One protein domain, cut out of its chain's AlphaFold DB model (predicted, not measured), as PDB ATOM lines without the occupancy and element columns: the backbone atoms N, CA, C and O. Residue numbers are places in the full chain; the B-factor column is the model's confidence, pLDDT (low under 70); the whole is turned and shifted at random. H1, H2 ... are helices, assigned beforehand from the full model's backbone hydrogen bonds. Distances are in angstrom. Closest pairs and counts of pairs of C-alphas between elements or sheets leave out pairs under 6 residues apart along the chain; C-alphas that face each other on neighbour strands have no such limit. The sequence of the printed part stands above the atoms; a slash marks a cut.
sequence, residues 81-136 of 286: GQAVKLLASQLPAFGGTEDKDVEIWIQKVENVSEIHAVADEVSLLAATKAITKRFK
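This is residues 81 to 136 of the 286 residues of an uncharacterized protein of Lasius niger (UniProt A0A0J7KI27). The longest helix, H2, and H3 form a splayed helical hairpin like a V, joined at its narrow end; the shorter H1 packs on H3 at a steep angle. Residues 91 to 98 lead from H1 to the start of H2 at the open end. The printed part has 56 residues with three named helices, H1, H2, H3 in chain order, and no named strand: all helix. It is compact, with a radius of gyration of the C-alphas of 10.7 A and spans of 29 by 23 by 16 A.

Find C-alpha 99 at (316.478, 197.650, 250.598); from there H2, residues 99 to 115, runs 24.9 A. H3, residues 120 to 135, runs 22.1 A to C-alpha 135 at (323.971, 187.662, 241.121). H1 is residues 81 to 90, 14.7 A long.

H2 touches H3 with residues 109 to 113 alone, and H3 touches H2 with residues 120 to 127 alone; their closest C-alphas, Ser 113 and Ser 123, are 6.3 A apart. This hairpin runs opposite ways at a steep tilt of 42 degrees. H1 touches H3, the same way at a steep tilt of 60 degrees; their closest C-alphas, Ala 88 and Ala 126, are 4.9 A apart. H1 and H2 are close but not clearly touching, 7.7 A between the C-alphas of Gln 90 and Val 112. In H1, H2 and H3 every O i to N i+4 pair is within hydrogen-bond range.

The C-alphas farthest apart, Gln 82 and Glu 98, are 31.1 A apart. The printed part has no cut; the link H2 to H3 is tight, H1 to H2 short. Look at residues 96 to 100 for pLDDT under 70.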
ATOM      1  N   GLY A  81     320.243 167.462 249.752       76.38
ATOM      2  CA  GLY A  81     320.551 168.044 248.442       76.38
ATOM      3  C   GLY A  81     319.333 168.195 247.519       76.38
ATOM      4  O   GLY A  81     319.241 169.174 246.769       76.38
ATOM      5  N   GLN A  82     318.383 167.260 247.577       82.56
ATOM      6  CA  GLN A  82     317.133 167.341 246.821       82.56
ATOM      7  C   GLN A  82     316.144 168.322 247.463       82.56
ATOM      8  O   GLN A  82     315.552 169.117 246.731       82.56
ATOM      9  N   ALA A  83     316.049 168.357 248.797       79.62
ATOM     10  CA  ALA A  83     315.258 169.351 249.524       79.62
ATOM     11  C   ALA A  83     315.711 170.785 249.187       79.62
ATOM     12  O   ALA A  83     314.895 171.608 248.781       79.62
ATOM     13  N   VAL A  84     317.025 171.053 249.199       79.88
ATOM     14  CA  VAL A  84     317.598 172.350 248.786       79.88
ATOM     15  C   VAL A  84     317.232 172.693 247.341       79.88
ATOM     16  O   VAL A  84     316.936 173.846 247.032       79.88
ATOM     17  N   LYS A  85     317.273 171.719 246.420       83.12
ATOM     18  CA  LYS A  85     316.948 171.955 245.002       83.12
ATOM     19  C   LYS A  85     315.472 172.310 244.813       83.12
ATOM     20  O   LYS A  85     315.185 173.207 244.021       83.12
ATOM     21  N   LEU A  86     314.575 171.624 245.519       83.44
ATOM     22  CA  LEU A  86     313.137 171.890 245.481       83.44
ATOM     23  C   LEU A  86     312.820 173.246 246.113       83.44
ATOM     24  O   LEU A  86     312.206 174.083 245.456       83.44
ATOM     25  N   LEU A  87     313.333 173.525 247.310       81.56
ATOM     26  CA  LEU A  87     313.118 174.807 247.982       81.56
ATOM     27  C   LEU A  87     313.654 175.977 247.166       81.56
ATOM     28  O   LEU A  87     312.920 176.922 246.907       81.56
ATOM     29  N   ALA A  88     314.882 175.882 246.648       79.31
ATOM     30  CA  ALA A  88     315.464 176.934 245.816       79.31
ATOM     31  C   ALA A  88     314.657 177.225 244.534       79.31
ATOM     32  O   ALA A  88     314.822 178.295 243.952       79.31
ATOM     33  N   SER A  89     313.822 176.286 244.071       82.50
ATOM     34  CA  SER A  89     312.908 176.508 242.941       82.50
ATOM     35  C   SER A  89     311.607 177.215 243.332       82.50
ATOM     36  O   SER A  89     311.003 177.853 242.476       82.50
ATOM     37  N   GLN A  90     311.218 177.130 244.608       82.94
ATOM     38  CA  GLN A  90     310.027 177.771 245.171       82.94
ATOM     39  C   GLN A  90     310.318 179.160 245.751       82.94
ATOM     40  O   GLN A  90     309.397 179.950 245.951       82.94
ATOM     41  N   LEU A  91     311.588 179.486 246.015       82.69
ATOM     42  CA  LEU A  91     311.952 180.816 246.495       82.69
ATOM     43  C   LEU A  91     311.616 181.885 245.441       82.69
ATOM     44  O   LEU A  91     311.941 181.714 244.258       82.69
ATOM     45  N   PRO A  92     311.020 183.020 245.851       82.50
ATOM     46  CA  PRO A  92     310.754 184.123 244.939       82.50
ATOM     47  C   PRO A  92     312.056 184.642 244.318       82.50
ATOM     48  O   PRO A  92     313.138 184.575 244.910       82.50
ATOM     49  N   ALA A  93     311.964 185.186 243.105       78.19
ATOM     50  CA  ALA A  93     313.110 185.813 242.466       78.19
ATOM     51  C   ALA A  93     313.526 187.070 243.246       78.19
ATOM     52  O   ALA A  93     312.720 187.978 243.430       78.19
ATOM     53  N   PHE A  94     314.787 187.129 243.674       77.69
ATOM     54  CA  PHE A  94     315.350 188.322 244.298       77.69
ATOM     55  C   PHE A  94     315.749 189.339 243.216       77.69
ATOM     56  O   PHE A  94     316.576 189.025 242.354       77.69
ATOM     57  N   GLY A  95     315.123 190.522 243.235       72.56
ATOM     58  CA  GLY A  95     315.382 191.619 242.292       72.56
ATOM     59  C   GLY A  95     316.620 192.447 242.645       72.56
ATOM     60  O   GLY A  95     317.361 192.845 241.748       72.56
ATOM     61  N   GLY A  96     316.892 192.623 243.946       68.62
ATOM     62  CA  GLY A  96     318.083 193.300 244.472       68.62
ATOM     63  C   GLY A  96     318.224 194.762 244.050       68.62
ATOM     64  O   GLY A  96     319.348 195.212 243.819       68.62
ATOM     65  N   THR A  97     317.107 195.472 243.880       67.25
ATOM     66  CA  THR A  97     317.085 196.868 243.427       67.25
ATOM     67  C   THR A  97     316.986 197.870 244.575       67.25
ATOM     68  O   THR A  97     317.614 198.924 244.481       67.25
ATOM     69  N   GLU A  98     316.284 197.537 245.660       68.75
ATOM     70  CA  GLU A  98     316.087 198.402 246.831       68.75
ATOM     71  C   GLU A  98     316.166 197.610 248.147       68.75
ATOM     72  O   GLU A  98     315.940 196.402 248.154       68.75
ATOM     73  N   ASP A  99     316.434 198.288 249.269       66.31
ATOM     74  CA  ASP A  99     316.478 197.650 250.598       66.31
ATOM     75  C   ASP A  99     315.147 196.954 250.917       66.31
ATOM     76  O   ASP A  99     315.136 195.777 251.253       66.31
ATOM     77  N   LYS A 100     314.017 197.604 250.608       66.25
ATOM     78  CA  LYS A 100     312.669 197.029 250.770       66.25
ATOM     79  C   LYS A 100     312.470 195.705 250.021       66.25
ATOM     80  O   LYS A 100     311.665 194.877 250.448       66.25
ATOM     81  N   ASP A 101     313.189 195.480 248.918       78.25
ATOM     82  CA  ASP A 101     313.134 194.207 248.193       78.25
ATOM     83  C   ASP A 101     313.817 193.081 248.978       78.25
ATOM     84  O   ASP A 101     313.454 191.915 248.813       78.25
ATOM     85  N   VAL A 102     314.805 193.417 249.813       82.25
ATOM     86  CA  VAL A 102     315.527 192.485 250.683       82.25
ATOM     87  C   VAL A 102     314.605 192.002 251.794       82.25
ATOM     88  O   VAL A 102     314.416 190.792 251.906       82.25
ATOM     89  N   GLU A 103     313.973 192.904 252.553       83.88
ATOM     90  CA  GLU A 103     313.085 192.504 253.657       83.88
ATOM     91  C   GLU A 103     311.892 191.678 253.163       83.88
ATOM     92  O   GLU A 103     311.595 190.618 253.714       83.88
ATOM     93  N   ILE A 104     311.245 192.107 252.071       87.12
ATOM     94  CA  ILE A 104     310.115 191.371 251.478       87.12
ATOM     95  C   ILE A 104     310.563 189.991 250.983       87.12
ATOM     96  O   ILE A 104     309.800 189.022 251.050       87.12
ATOM     97  N   TRP A 105     311.776 189.880 250.439       88.56
ATOM     98  CA  TRP A 105     312.301 188.601 249.979       88.56
ATOM     99  C   TRP A 105     312.623 187.669 251.149       88.56
ATOM    100  O   TRP A 105     312.192 186.518 251.107       88.56
ATOM    101  N   ILE A 106     313.291 188.168 252.195       90.00
ATOM    102  CA  ILE A 106     313.594 187.413 253.423       90.00
ATOM    103  C   ILE A 106     312.302 186.879 254.044       90.00
ATOM    104  O   ILE A 106     312.175 185.669 254.210       90.00
ATOM    105  N   GLN A 107     311.301 187.739 254.252       91.44
ATOM    106  CA  GLN A 107     310.018 187.342 254.836       91.44
ATOM    107  C   GLN A 107     309.321 186.237 254.022       91.44
ATOM    108  O   GLN A 107     308.692 185.329 254.565       91.44
ATOM    109  N   LYS A 108     309.434 186.277 252.688       89.19
ATOM    110  CA  LYS A 108     308.891 185.217 251.828       89.19
ATOM    111  C   LYS A 108     309.693 183.920 251.923       89.19
ATOM    112  O   LYS A 108     309.087 182.855 251.844       89.19
ATOM    113  N   VAL A 109     311.018 183.988 252.059       90.12
ATOM    114  CA  VAL A 109     311.858 182.801 252.290       90.12
ATOM    115  C   VAL A 109     311.488 182.138 253.617       90.12
ATOM    116  O   VAL A 109     311.296 180.924 253.638       90.12
ATOM    117  N   GLU A 110     311.326 182.922 254.682       91.81
ATOM    118  CA  GLU A 110     310.910 182.447 256.009       91.81
ATOM    119  C   GLU A 110     309.539 181.766 255.950       91.81
ATOM    120  O   GLU A 110     309.412 180.611 256.343       91.81
ATOM    121  N   ASN A 111     308.548 182.406 255.325       91.19
ATOM    122  CA  ASN A 111     307.216 181.820 255.153       91.19
ATOM    123  C   ASN A 111     307.256 180.486 254.377       91.19
ATOM    124  O   ASN A 111     306.609 179.512 254.753       91.19
ATOM    125  N   VAL A 112     308.054 180.395 253.305       86.38
ATOM    126  CA  VAL A 112     308.244 179.129 252.569       86.38
ATOM    127  C   VAL A 112     308.912 178.072 253.457       86.38
ATOM    128  O   VAL A 112     308.505 176.910 253.428       86.38
ATOM    129  N   SER A 113     309.903 178.456 254.264       87.88
ATOM    130  CA  SER A 113     310.571 177.562 255.218       87.88
ATOM    131  C   SER A 113     309.590 176.991 256.244       87.88
ATOM    132  O   SER A 113     309.557 175.776 256.446       87.88
ATOM    133  N   GLU A 114     308.747 177.846 256.830       89.62
ATOM    134  CA  GLU A 114     307.719 177.467 257.807       89.62
ATOM    135  C   GLU A 114     306.671 176.526 257.202       89.62
ATOM    136  O   GLU A 114     306.379 175.474 257.771       89.62
ATOM    137  N   ILE A 115     306.152 176.844 256.008       87.31
ATOM    138  CA  ILE A 115     305.149 176.022 255.308       87.31
ATOM    139  C   ILE A 115     305.662 174.600 255.054       87.31
ATOM    140  O   ILE A 115     304.896 173.634 255.129       87.31
ATOM    141  N   HIS A 116     306.948 174.469 254.731       82.88
ATOM    142  CA  HIS A 116     307.576 173.186 254.429       82.88
ATOM    143  C   HIS A 116     308.255 172.527 255.640       82.88
ATOM    144  O   HIS A 116     308.790 171.428 255.483       82.88
ATOM    145  N   ALA A 117     308.209 173.164 256.818       88.69
ATOM    146  CA  ALA A 117     308.848 172.722 258.059       88.69
ATOM    147  C   ALA A 117     310.326 172.326 257.860       88.69
ATOM    148  O   ALA A 117     310.783 171.253 258.257       88.69
ATOM    149  N   VAL A 118     311.059 173.197 257.169       85.56
ATOM    150  CA  VAL A 118     312.455 172.989 256.777       85.56
ATOM    151  C   VAL A 118     313.387 173.474 257.882       85.56
ATOM    152  O   VAL A 118     313.143 174.515 258.480       85.56
ATOM    153  N   ALA A 119     314.485 172.751 258.121       90.56
ATOM    154  CA  ALA A 119     315.539 173.198 259.029       90.56
ATOM    155  C   ALA A 119     316.254 174.461 258.510       90.56
ATOM    156  O   ALA A 119     316.584 174.546 257.323       90.56
ATOM    157  N   ASP A 120     316.583 175.389 259.410       89.38
ATOM    158  CA  ASP A 120     317.184 176.691 259.081       89.38
ATOM    159  C   ASP A 120     318.433 176.585 258.193       89.38
ATOM    160  O   ASP A 120     318.603 177.360 257.252       89.38
ATOM    161  N   GLU A 121     319.282 175.576 258.418       90.25
ATOM    162  CA  GLU A 121     320.485 175.327 257.611       90.25
ATOM    163  C   GLU A 121     320.164 175.077 256.127       90.25
ATOM    164  O   GLU A 121     320.861 175.554 255.225       90.25
ATOM    165  N   VAL A 122     319.084 174.342 255.858       87.88
ATOM    166  CA  VAL A 122     318.636 174.006 254.501       87.88
ATOM    167  C   VAL A 122     318.063 175.246 253.819       87.88
ATOM    168  O   VAL A 122     318.349 175.489 252.641       87.88
ATOM    169  N   SER A 123     317.309 176.055 254.563       88.81
ATOM    170  CA  SER A 123     316.749 177.323 254.093       88.81
ATOM    171  C   SER A 123     317.842 178.346 253.788       88.81
ATOM    172  O   SER A 123     317.844 178.925 252.699       88.81
ATOM    173  N   LEU A 124     318.845 178.482 254.663       91.94
ATOM    174  CA  LEU A 124     320.022 179.324 254.441       91.94
ATOM    175  C   LEU A 124     320.787 178.899 253.181       91.94
ATOM    176  O   LEU A 124     321.163 179.740 252.355       91.94
ATOM    177  N   LEU A 125     320.994 177.594 252.986       89.94
ATOM    178  CA  LEU A 125     321.704 177.078 251.819       89.94
ATOM    179  C   LEU A 125     320.909 177.294 250.520       89.94
ATOM    180  O   LEU A 125     321.484 177.675 249.494       89.94
ATOM    181  N   ALA A 126     319.589 177.089 250.552       87.44
ATOM    182  CA  ALA A 126     318.701 177.339 249.419       87.44
ATOM    183  C   ALA A 126     318.668 178.829 249.037       87.44
ATOM    184  O   ALA A 126     318.847 179.157 247.858       87.44
ATOM    185  N   ALA A 127     318.530 179.718 250.024       89.12
ATOM    186  CA  ALA A 127     318.587 181.170 249.869       89.12
ATOM    187  C   ALA A 127     319.925 181.621 249.263       89.12
ATOM    188  O   ALA A 127     319.954 182.274 248.215       89.12
ATOM    189  N   THR A 128     321.043 181.173 249.843       89.38
ATOM    190  CA  THR A 128     322.399 181.458 249.344       89.38
ATOM    191  C   THR A 128     322.572 181.012 247.893       89.38
ATOM    192  O   THR A 128     323.114 181.748 247.060       89.38
ATOM    193  N   LYS A 129     322.073 179.820 247.544       88.00
ATOM    194  CA  LYS A 129     322.137 179.283 246.180       88.00
ATOM    195  C   LYS A 129     321.279 180.086 245.203       88.00
ATOM    196  O   LYS A 129     321.722 180.325 244.077       88.00
ATOM    197  N   ALA A 130     320.082 180.509 245.610       85.56
ATOM    198  CA  ALA A 130     319.183 181.325 244.796       85.56
ATOM    199  C   ALA A 130     319.789 182.708 244.500       85.56
ATOM    200  O   ALA A 130     319.850 183.106 243.331       85.56
ATOM    201  N   ILE A 131     320.328 183.385 245.521       86.62
ATOM    202  CA  ILE A 131     321.037 184.664 245.371       86.62
ATOM    203  C   ILE A 131     322.269 184.474 244.488       86.62
ATOM    204  O   ILE A 131     322.422 185.156 243.476       86.62
ATOM    205  N   THR A 132     323.122 183.495 244.794       84.12
ATOM    206  CA  THR A 132     324.331 183.244 243.999       84.12
ATOM    207  C   THR A 132     323.977 182.984 242.538       84.12
ATOM    208  O   THR A 132     324.600 183.549 241.652       84.12
ATOM    209  N   LYS A 133     322.938 182.197 242.239       83.62
ATOM    210  CA  LYS A 133     322.508 181.943 240.855       83.62
ATOM    211  C   LYS A 133     322.090 183.221 240.115       83.62
ATOM    212  O   LYS A 133     322.335 183.319 238.916       83.62
ATOM    213  N   ARG A 134     321.451 184.171 240.801       78.00
ATOM    214  CA  ARG A 134     320.980 185.436 240.213       78.00
ATOM    215  C   ARG A 134     322.099 186.465 240.054       78.00
ATOM    216  O   ARG A 134     322.177 187.116 239.017       78.00
ATOM    217  N   PHE A 135     322.977 186.585 241.048       79.75
ATOM    218  CA  PHE A 135     323.971 187.662 241.121       79.75
ATOM    219  C   PHE A 135     325.380 187.243 240.702       79.75
ATOM    220  O   PHE A 135     326.207 188.108 240.403       79.75
ATOM    221  N   LYS A 136     325.668 185.939 240.601       78.06
ATOM    222  CA  LYS A 136     326.925 185.439 240.033       78.06
ATOM    223  C   LYS A 136     326.929 185.694 238.532       78.06
ATOM    224  O   LYS A 136     326.558 184.851 237.718       78.06
TER     225      LYS A 136